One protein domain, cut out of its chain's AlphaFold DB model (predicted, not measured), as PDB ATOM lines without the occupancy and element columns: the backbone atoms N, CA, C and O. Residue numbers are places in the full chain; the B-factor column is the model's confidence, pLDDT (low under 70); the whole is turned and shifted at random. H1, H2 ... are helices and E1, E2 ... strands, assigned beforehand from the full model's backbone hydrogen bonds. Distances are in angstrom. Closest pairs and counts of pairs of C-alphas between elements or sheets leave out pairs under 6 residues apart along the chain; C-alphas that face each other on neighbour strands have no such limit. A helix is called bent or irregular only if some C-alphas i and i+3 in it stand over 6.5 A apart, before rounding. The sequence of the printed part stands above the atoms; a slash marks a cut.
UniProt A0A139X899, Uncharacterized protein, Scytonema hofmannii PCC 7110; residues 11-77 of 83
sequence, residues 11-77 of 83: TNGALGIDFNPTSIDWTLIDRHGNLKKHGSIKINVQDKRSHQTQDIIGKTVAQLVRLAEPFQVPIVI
ATOM      1  N   THR A  11     195.915 218.663 223.635       96.88
ATOM      2  CA  THR A  11     195.371 219.771 224.443       96.88
ATOM      3  C   THR A  11     196.349 220.932 224.603       96.88
ATOM      4  O   THR A  11     195.931 222.009 225.021       96.88
ATOM      5  N   ASN A  12     197.631 220.734 224.280       97.56
ATOM      6  CA  ASN A  12     198.652 221.781 224.294       97.56
ATOM      7  C   ASN A  12     198.808 222.458 222.920       97.56
ATOM      8  O   ASN A  12     199.453 223.506 222.827       97.56
ATOM      9  N   GLY A  13     198.202 221.888 221.872       98.12
ATOM     10  CA  GLY A  13     198.394 222.266 220.474       98.12
ATOM     11  C   GLY A  13     199.147 221.199 219.683       98.12
ATOM     12  O   GLY A  13     199.108 220.018 220.027       98.12
ATOM     13  N   ALA A  14     199.831 221.616 218.619       98.50
ATOM     14  CA  ALA A  14     200.582 220.735 217.726       98.50
ATOM     15  C   ALA A  14     201.743 221.484 217.056       98.50
ATOM     16  O   ALA A  14     201.651 222.688 216.807       98.50
ATOM     17  N   LEU A  15     202.816 220.756 216.739       98.56
ATOM     18  CA  LEU A  15     203.828 221.185 215.776       98.56
ATOM     19  C   LEU A  15     203.556 220.466 214.447       98.56
ATOM     20  O   LEU A  15     203.873 219.288 214.316       98.56
ATOM     21  N   GLY A  16     202.957 221.153 213.479       98.00
ATOM     22  CA  GLY A  16     202.808 220.633 212.119       98.00
ATOM     23  C   GLY A  16     204.092 220.826 211.321       98.00
ATOM     24  O   GLY A  16     204.749 221.860 211.480       98.00
ATOM     25  N   ILE A  17     204.441 219.853 210.478       97.94
ATOM     26  CA  ILE A  17     205.538 219.971 209.512       97.94
ATOM     27  C   ILE A  17     205.047 219.720 208.084       97.94
ATOM     28  O   ILE A  17     204.188 218.870 207.877       97.94
ATOM     29  N   ASP A  18     205.647 220.433 207.137       95.12
ATOM     30  CA  ASP A  18     205.490 220.275 205.690       95.12
ATOM     31  C   ASP A  18     206.872 219.948 205.099       95.12
ATOM     32  O   ASP A  18     207.872 220.614 205.413       95.12
ATOM     33  N   PHE A  19     206.954 218.869 204.320       90.44
ATOM     34  CA  PHE A  19     208.213 218.364 203.781       90.44
ATOM     35  C   PHE A  19     208.412 218.812 202.331       90.44
ATOM     36  O   PHE A  19     207.849 218.253 201.394       90.44
ATOM     37  N   ASN A  20     209.332 219.753 202.135       88.81
ATOM     38  CA  ASN A  20     209.712 220.282 200.833       88.81
ATOM     39  C   ASN A  20     211.092 219.745 200.384       88.81
ATOM     40  O   ASN A  20     211.938 219.398 201.215       88.81
ATOM     41  N   PRO A  21     211.420 219.738 199.075       86.25
ATOM     42  CA  PRO A  21     212.700 219.207 198.580       86.25
ATOM     43  C   PRO A  21     213.961 219.845 199.188       86.25
ATOM     44  O   PRO A  21     215.024 219.223 199.209       86.25
ATOM     45  N   THR A  22     213.863 221.095 199.661       91.62
ATOM     46  CA  THR A  22     214.994 221.868 200.213       91.62
ATOM     47  C   THR A  22     214.758 222.389 201.636       91.62
ATOM     48  O   THR A  22     215.624 223.050 202.223       91.62
ATOM     49  N   SER A  23     213.591 222.113 202.220       95.19
ATOM     50  CA  SER A  23     213.252 222.535 203.579       95.19
ATOM     51  C   SER A  23     212.241 221.614 204.231       95.19
ATOM     52  O   SER A  23     211.438 220.984 203.563       95.19
ATOM     53  N   ILE A  24     212.261 221.587 205.557       96.19
ATOM     54  CA  ILE A  24     211.085 221.215 206.334       96.19
ATOM     55  C   ILE A  24     210.559 222.488 206.968       96.19
ATOM     56  O   ILE A  24     211.247 223.117 207.780       96.19
ATOM     57  N   ASP A  25     209.363 222.874 206.566       97.38
ATOM     58  CA  ASP A  25     208.661 224.022 207.108       97.38
ATOM     59  C   ASP A  25     207.826 223.555 208.301       97.38
ATOM     60  O   ASP A  25     207.308 222.442 208.312       97.38
ATOM     61  N   TRP A  26     207.771 224.348 209.368       98.44
ATOM     62  CA  TRP A  26     207.097 223.948 210.601       98.44
ATOM     63  C   TRP A  26     206.278 225.085 211.187       98.44
ATOM     64  O   TRP A  26     206.661 226.256 211.129       98.44
ATOM     65  N   THR A  27     205.162 224.716 211.809       98.56
ATOM     66  CA  THR A  27     204.252 225.640 212.482       98.56
ATOM     67  C   THR A  27     203.822 225.070 213.827       98.56
ATOM     68  O   THR A  27     203.359 223.938 213.919       98.56
ATOM     69  N   LEU A  28     203.959 225.871 214.880       98.62
ATOM     70  CA  LEU A  28     203.447 225.592 216.214       98.62
ATOM     71  C   LEU A  28     202.128 226.336 216.416       98.62
ATOM     72  O   LEU A  28     202.104 227.570 216.368       98.62
ATOM     73  N   ILE A  29     201.075 225.592 216.733       98.62
ATOM     74  CA  ILE A  29     199.760 226.129 217.093       98.62
ATOM     75  C   ILE A  29     199.412 225.815 218.548       98.62
ATOM     76  O   ILE A  29     199.963 224.885 219.137       98.62
ATOM     77  N   ASP A  30     198.499 226.585 219.139       98.19
ATOM     78  CA  ASP A  30     197.814 226.186 220.371       98.19
ATOM     79  C   ASP A  30     196.645 225.217 220.090       98.19
ATOM     80  O   ASP A  30     196.350 224.869 218.945       98.19
ATOM     81  N   ARG A  31     195.949 224.782 221.147       97.62
ATOM     82  CA  ARG A  31     194.779 223.884 221.063       97.62
ATOM     83  C   ARG A  31     193.575 224.445 220.297       97.62
ATOM     84  O   ARG A  31     192.628 223.706 220.053       97.62
ATOM     85  N   HIS A  32     193.564 225.742 220.004       97.56
ATOM     86  CA  HIS A  32     192.507 226.424 219.264       97.56
ATOM     87  C   HIS A  32     192.903 226.674 217.804       97.56
ATOM     88  O   HIS A  32     192.109 227.232 217.052       97.56
ATOM     89  N   GLY A  33     194.109 226.264 217.396       96.69
ATOM     90  CA  GLY A  33     194.630 226.516 216.057       96.69
ATOM     91  C   GLY A  33     195.292 227.884 215.896       96.69
ATOM     92  O   GLY A  33     195.661 228.239 214.780       96.69
ATOM     93  N   ASN A  34     195.482 228.656 216.972       98.38
ATOM     94  CA  ASN A  34     196.158 229.946 216.863       98.38
ATOM     95  C   ASN A  34     197.660 229.742 216.670       98.38
ATOM     96  O   ASN A  34     198.301 228.984 217.404       98.38
ATOM     97  N   LEU A  35     198.233 230.482 215.722       98.31
ATOM     98  CA  LEU A  35     199.664 230.491 215.451       98.31
ATOM     99  C   LEU A  35     200.451 230.997 216.668       98.31
ATOM    100  O   LEU A  35     200.234 232.111 217.142       98.31
ATOM    101  N   LYS A  36     201.421 230.206 217.133       98.00
ATOM    102  CA  LYS A  36     202.377 230.616 218.173       98.00
ATOM    103  C   LYS A  36     203.742 230.943 217.586       98.00
ATOM    104  O   LYS A  36     204.347 231.939 217.971       98.00
ATOM    105  N   LYS A  37     204.258 230.066 216.719       98.38
ATOM    106  CA  LYS A  37     205.581 230.174 216.083       98.38
ATOM    107  C   LYS A  37     205.587 229.429 214.754       98.38
ATOM    108  O   LYS A  37     204.818 228.493 214.579       98.38
ATOM    109  N   HIS A  38     206.495 229.798 213.865       98.44
ATOM    110  CA  HIS A  38     206.753 229.076 212.624       98.44
ATOM    111  C   HIS A  38     208.212 229.264 212.204       98.44
ATOM    112  O   HIS A  38     208.919 230.128 212.736       98.44
ATOM    113  N   GLY A  39     208.660 228.470 211.242       98.06
ATOM    114  CA  GLY A  39     209.979 228.610 210.648       98.06
ATOM    115  C   GLY A  39     210.272 227.510 209.643       98.06
ATOM    116  O   GLY A  39     209.399 226.724 209.288       98.06
ATOM    117  N   SER A  40     211.533 227.445 209.229       98.00
ATOM    118  CA  SER A  40     212.006 226.483 208.237       98.00
ATOM    119  C   SER A  40     213.346 225.910 208.668       98.00
ATOM    120  O   SER A  40     214.217 226.639 209.151       98.00
ATOM    121  N   ILE A  41     213.546 224.613 208.454       97.50
ATOM    122  CA  ILE A  41     214.847 223.955 208.566       97.50
ATOM    123  C   ILE A  41     215.311 223.644 207.152       97.50
ATOM    124  O   ILE A  41     214.677 222.862 206.451       97.50
ATOM    125  N   LYS A  42     216.407 224.265 206.710       96.25
ATOM    126  CA  LYS A  42     216.974 223.982 205.387       96.25
ATOM    127  C   LYS A  42     217.630 222.606 205.390       96.25
ATOM    128  O   LYS A  42     218.453 222.313 206.253       96.25
ATOM    129  N   ILE A  43     217.269 221.786 204.409       93.94
ATOM    130  CA  ILE A  43     217.805 220.438 204.219       93.94
ATOM    131  C   ILE A  43     218.241 220.262 202.766       93.94
ATOM    132  O   ILE A  43     217.685 220.872 201.860       93.94
ATOM    133  N   ASN A  44     219.250 219.426 202.534       91.88
ATOM    134  CA  ASN A  44     219.654 219.045 201.184       91.88
ATOM    135  C   ASN A  44     219.946 217.546 201.135       91.88
ATOM    136  O   ASN A  44     221.055 217.111 201.444       91.88
ATOM    137  N   VAL A  45     218.937 216.775 200.738       89.56
ATOM    138  CA  VAL A  45     219.039 215.318 200.563       89.56
ATOM    139  C   VAL A  45     219.318 214.909 199.115       89.56
ATOM    140  O   VAL A  45     219.618 213.746 198.858       89.56
ATOM    141  N   GLN A  46     219.266 215.855 198.171       89.94
ATOM    142  CA  GLN A  46     219.533 215.594 196.758       89.94
ATOM    143  C   GLN A  46     221.001 215.209 196.542       89.94
ATOM    144  O   GLN A  46     221.916 215.774 197.159       89.94
ATOM    145  N   ASP A  47     221.222 214.212 195.686       92.25
ATOM    146  CA  ASP A  47     222.538 213.661 195.334       92.25
ATOM    147  C   ASP A  47     223.367 213.169 196.534       92.25
ATOM    148  O   ASP A  47     224.601 213.146 196.503       92.25
ATOM    149  N   LYS A  48     222.705 212.799 197.637       93.81
ATOM    150  CA  LYS A  48     223.352 212.256 198.836       93.81
ATOM    151  C   LYS A  48     223.280 210.734 198.852       93.81
ATOM    152  O   LYS A  48     222.300 210.124 198.432       93.81
ATOM    153  N   ARG A  49     224.333 210.104 199.376       96.31
ATOM    154  CA  ARG A  49     224.337 208.660 199.652       96.31
ATOM    155  C   ARG A  49     223.419 208.362 200.835       96.31
ATOM    156  O   ARG A  49     223.287 209.192 201.730       96.31
ATOM    157  N   SER A  50     222.888 207.143 200.916       95.88
ATOM    158  CA  SER A  50     221.901 206.754 201.938       95.88
ATOM    159  C   SER A  50     222.316 207.089 203.377       95.88
ATOM    160  O   SER A  50     221.498 207.596 204.136       95.88
ATOM    161  N   HIS A  51     223.588 206.890 203.747       96.94
ATOM    162  CA  HIS A  51     224.082 207.229 205.091       96.94
ATOM    163  C   HIS A  51     224.098 208.744 205.362       96.94
ATOM    164  O   HIS A  51     223.827 209.174 206.479       96.94
ATOM    165  N   GLN A  52     224.382 209.561 204.344       96.12
ATOM    166  CA  GLN A  52     224.344 211.021 204.451       96.12
ATOM    167  C   GLN A  52     222.896 211.495 204.568       96.12
ATOM    168  O   GLN A  52     222.597 212.337 205.405       96.12
ATOM    169  N   THR A  53     221.988 210.917 203.778       94.50
ATOM    170  CA  THR A  53     220.553 211.202 203.865       94.50
ATOM    171  C   THR A  53     220.004 210.857 205.249       94.50
ATOM    172  O   THR A  53     219.322 211.681 205.851       94.50
ATOM    173  N   GLN A  54     220.352 209.688 205.794       95.81
ATOM    174  CA  GLN A  54     219.971 209.290 207.153       95.81
ATOM    175  C   GLN A  54     220.507 210.254 208.218       95.81
ATOM    176  O   GLN A  54     219.758 210.636 209.114       95.81
ATOM    177  N   ASP A  55     221.770 210.679 208.118       96.88
ATOM    178  CA  ASP A  55     222.365 211.642 209.053       96.88
ATOM    179  C   ASP A  55     221.681 213.019 208.979       96.88
ATOM    180  O   ASP A  55     221.327 213.595 210.009       96.88
ATOM    181  N   ILE A  56     221.423 213.522 207.767       95.31
ATOM    182  CA  ILE A  56     220.727 214.797 207.541       95.31
ATOM    183  C   ILE A  56     219.311 214.739 208.117       95.31
ATOM    184  O   ILE A  56     218.937 215.609 208.903       95.31
ATOM    185  N   ILE A  57     218.537 213.704 207.781       93.88
ATOM    186  CA  ILE A  57     217.172 213.531 208.290       93.88
ATOM    187  C   ILE A  57     217.190 213.365 209.813       93.88
ATOM    188  O   ILE A  57     216.431 214.038 210.504       93.88
ATOM    189  N   GLY A  58     218.087 212.541 210.362       96.31
ATOM    190  CA  GLY A  58     218.195 212.312 211.804       96.31
ATOM    191  C   GLY A  58     218.499 213.592 212.587       96.31
ATOM    192  O   GLY A  58     217.867 213.862 213.612       96.31
ATOM    193  N   LYS A  59     219.411 214.431 212.082       97.12
ATOM    194  CA  LYS A  59     219.714 215.748 212.666       97.12
ATOM    195  C   LYS A  59     218.515 216.691 212.611       97.12
ATOM    196  O   LYS A  59     218.234 217.364 213.607       97.12
ATOM    197  N   THR A  60     217.793 216.707 211.493       96.12
ATOM    198  CA  THR A  60     216.585 217.523 211.325       96.12
ATOM    199  C   THR A  60     215.464 217.076 212.261       96.12
ATOM    200  O   THR A  60     214.890 217.907 212.962       96.12
ATOM    201  N   VAL A  61     215.205 215.770 212.373       95.94
ATOM    202  CA  VAL A  61     214.224 215.212 213.320       95.94
ATOM    203  C   VAL A  61     214.594 215.579 214.757       95.94
ATOM    204  O   VAL A  61     213.741 216.033 215.516       95.94
ATOM    205  N   ALA A  62     215.873 215.486 215.134       96.69
ATOM    206  CA  ALA A  62     216.319 215.905 216.461       96.69
ATOM    207  C   ALA A  62     216.077 217.405 216.721       96.69
ATOM    208  O   ALA A  62     215.797 217.798 217.854       96.69
ATOM    209  N   GLN A  63     216.178 218.256 215.696       97.62
ATOM    210  CA  GLN A  63     215.849 219.676 215.807       97.62
ATOM    211  C   GLN A  63     214.341 219.908 215.965       97.62
ATOM    212  O   GLN A  63     213.959 220.692 216.829       97.62
ATOM    213  N   LEU A  64     213.496 219.203 215.210       97.62
ATOM    214  CA  LEU A  64     212.034 219.267 215.353       97.62
ATOM    215  C   LEU A  64     211.578 218.827 216.752       97.62
ATOM    216  O   LEU A  64     210.765 219.505 217.376       97.62
ATOM    217  N   VAL A  65     212.166 217.758 217.300       96.62
ATOM    218  CA  VAL A  65     211.893 217.315 218.679       96.62
ATOM    219  C   VAL A  65     212.266 218.398 219.692       96.62
ATOM    220  O   VAL A  65     211.464 218.707 220.570       96.62
ATOM    221  N   ARG A  66     213.432 219.044 219.541       96.44
ATOM    222  CA  ARG A  66     213.835 220.173 220.404       96.44
ATOM    223  C   ARG A  66     212.899 221.380 220.295       96.44
ATOM    224  O   ARG A  66     212.781 222.131 221.259       96.44
ATOM    225  N   LEU A  67     212.256 221.587 219.145       97.19
ATOM    226  CA  LEU A  67     211.258 222.646 218.963       97.19
ATOM    227  C   LEU A  67     209.935 222.310 219.662       97.19
ATOM    228  O   LEU A  67     209.328 223.204 220.244       97.19
ATOM    229  N   ALA A  68     209.504 221.047 219.627       97.38
ATOM    230  CA  ALA A  68     208.238 220.599 220.209       97.38
ATOM    231  C   ALA A  68     208.302 220.377 221.732       97.38
ATOM    232  O   ALA A  68     207.336 220.671 222.439       97.38
ATOM    233  N   GLU A  69     209.434 219.887 222.251       96.06
ATOM    234  CA  GLU A  69     209.597 219.467 223.652       96.06
ATOM    235  C   GLU A  69     209.219 220.553 224.681       96.06
ATOM    236  O   GLU A  69     208.448 220.237 225.590       96.06
ATOM    237  N   PRO A  70     209.640 221.832 224.553       95.94
ATOM    238  CA  PRO A  70     209.276 222.877 225.515       95.94
ATOM    239  C   PRO A  70     207.773 223.172 225.587       95.94
ATOM    240  O   PRO A  70     207.316 223.780 226.550       95.94
ATOM    241  N   PHE A  71     207.014 222.778 224.562       96.62
ATOM    242  CA  PHE A  71     205.570 222.990 224.482       96.62
ATOM    243  C   PHE A  71     204.768 221.722 224.775       96.62
ATOM    244  O   PHE A  71     203.546 221.802 224.857       96.62
ATOM    245  N   GLN A  72     205.434 220.568 224.927       97.06
ATOM    246  CA  GLN A  72     204.791 219.271 225.162       97.06
ATOM    247  C   GLN A  72     203.665 218.991 224.151       97.06
ATOM    248  O   GLN A  72     202.592 218.492 224.502       97.06
ATOM    249  N   VAL A  73     203.902 219.360 222.892       97.88
ATOM    250  CA  VAL A  73     202.978 219.128 221.779       97.88
ATOM    251  C   VAL A  73     203.439 217.925 220.958       97.88
ATOM    252  O   VAL A  73     204.645 217.686 220.850       97.88
ATOM    253  N   PRO A  74     202.515 217.156 220.364       97.44
ATOM    254  CA  PRO A  74     202.879 216.173 219.357       97.44
ATOM    255  C   PRO A  74     203.403 216.864 218.091       97.44
ATOM    256  O   PRO A  74     203.068 218.018 217.803       97.44
ATOM    257  N   ILE A  75     204.205 216.125 217.327       97.62
ATOM    258  CA  ILE A  75     204.580 216.493 215.961       97.62
ATOM    259  C   ILE A  75     203.593 215.804 215.022       97.62
ATOM    260  O   ILE A  75     203.398 214.593 215.122       97.62
ATOM    261  N   VAL A  76     202.971 216.576 214.139       96.62
ATOM    262  CA  VAL A  76     202.033 216.091 213.124       96.62
ATOM    263  C   VAL A  76     202.724 216.175 211.769       96.62
ATOM    264  O   VAL A  76     203.333 217.199 211.453       96.62
ATOM    265  N   ILE A  77     202.651 215.089 211.007       94.81
ATOM    266  CA  ILE A  77     203.275 214.946 209.690       94.81
ATOM    267  C   ILE A  77     202.203 214.612 208.655       94.81
ATOM    268  O   ILE A  77     201.139 214.102 209.010       94.81
TER     269      ILE A  77
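AT A GLANCE: This is residues 11 to 77 of the 83 residues of an uncharacterized protein of Scytonema hofmannii PCC 7110 (UniProt A0A139X899). One long helix, H1, covers one face of a narrow sheet of three strands and runs along them, while the other face is bare. The strands E1, E2 and E3 form a meander, each the antiparallel neighbour of the one before, in that order; H1 follows. The 67 printed residues are mixed, helices and strands, in two layers, a rod of 41 by 18 by 14 A, only just compact, close to loose, with a radius of gyration of the C-alphas of 12.9 A.

HOW THE PARTS SIT: E1, residues 14 to 20, and E2, residues 23 to 29, form a hairpin; N 16 and O 27 are 2.8 A apart, within hydrogen-bond range. E2 and E3, residues 35 to 42, form another, with N 28 and O 37 at 2.8 A. H1, residues 50 to 71, is on the sheet over E2, at a height over the sheet of 9.7 A, and stands at 16 degrees to E2 on the local plane. The closest C-alphas of E1 and H1, Leu 15 and Ala 68, are 6.3 A apart. In H1, 16 of 18 O i to N i+4 pairs are within hydrogen-bond range. Residues 75 to 76 pair, parallel, with residues 15 to 16 of E1.

IN THESE COORDINATES: E1 begins at C-alpha 14 (200.582, 220.735, 217.726). E3 spans 21.1 A. H1 spans 32.2 A, ends at C-alpha 71 (205.570, 222.990, 224.482), and is only just irregular: C-alphas 67 and 70 are 6.8 A apart.

THE WHOLE: The two C-alphas farthest apart, of His 32 and Arg 49, are 41.4 A apart. The printed part has no cut and no long link, and no printed residue is under 70 in pLDDT.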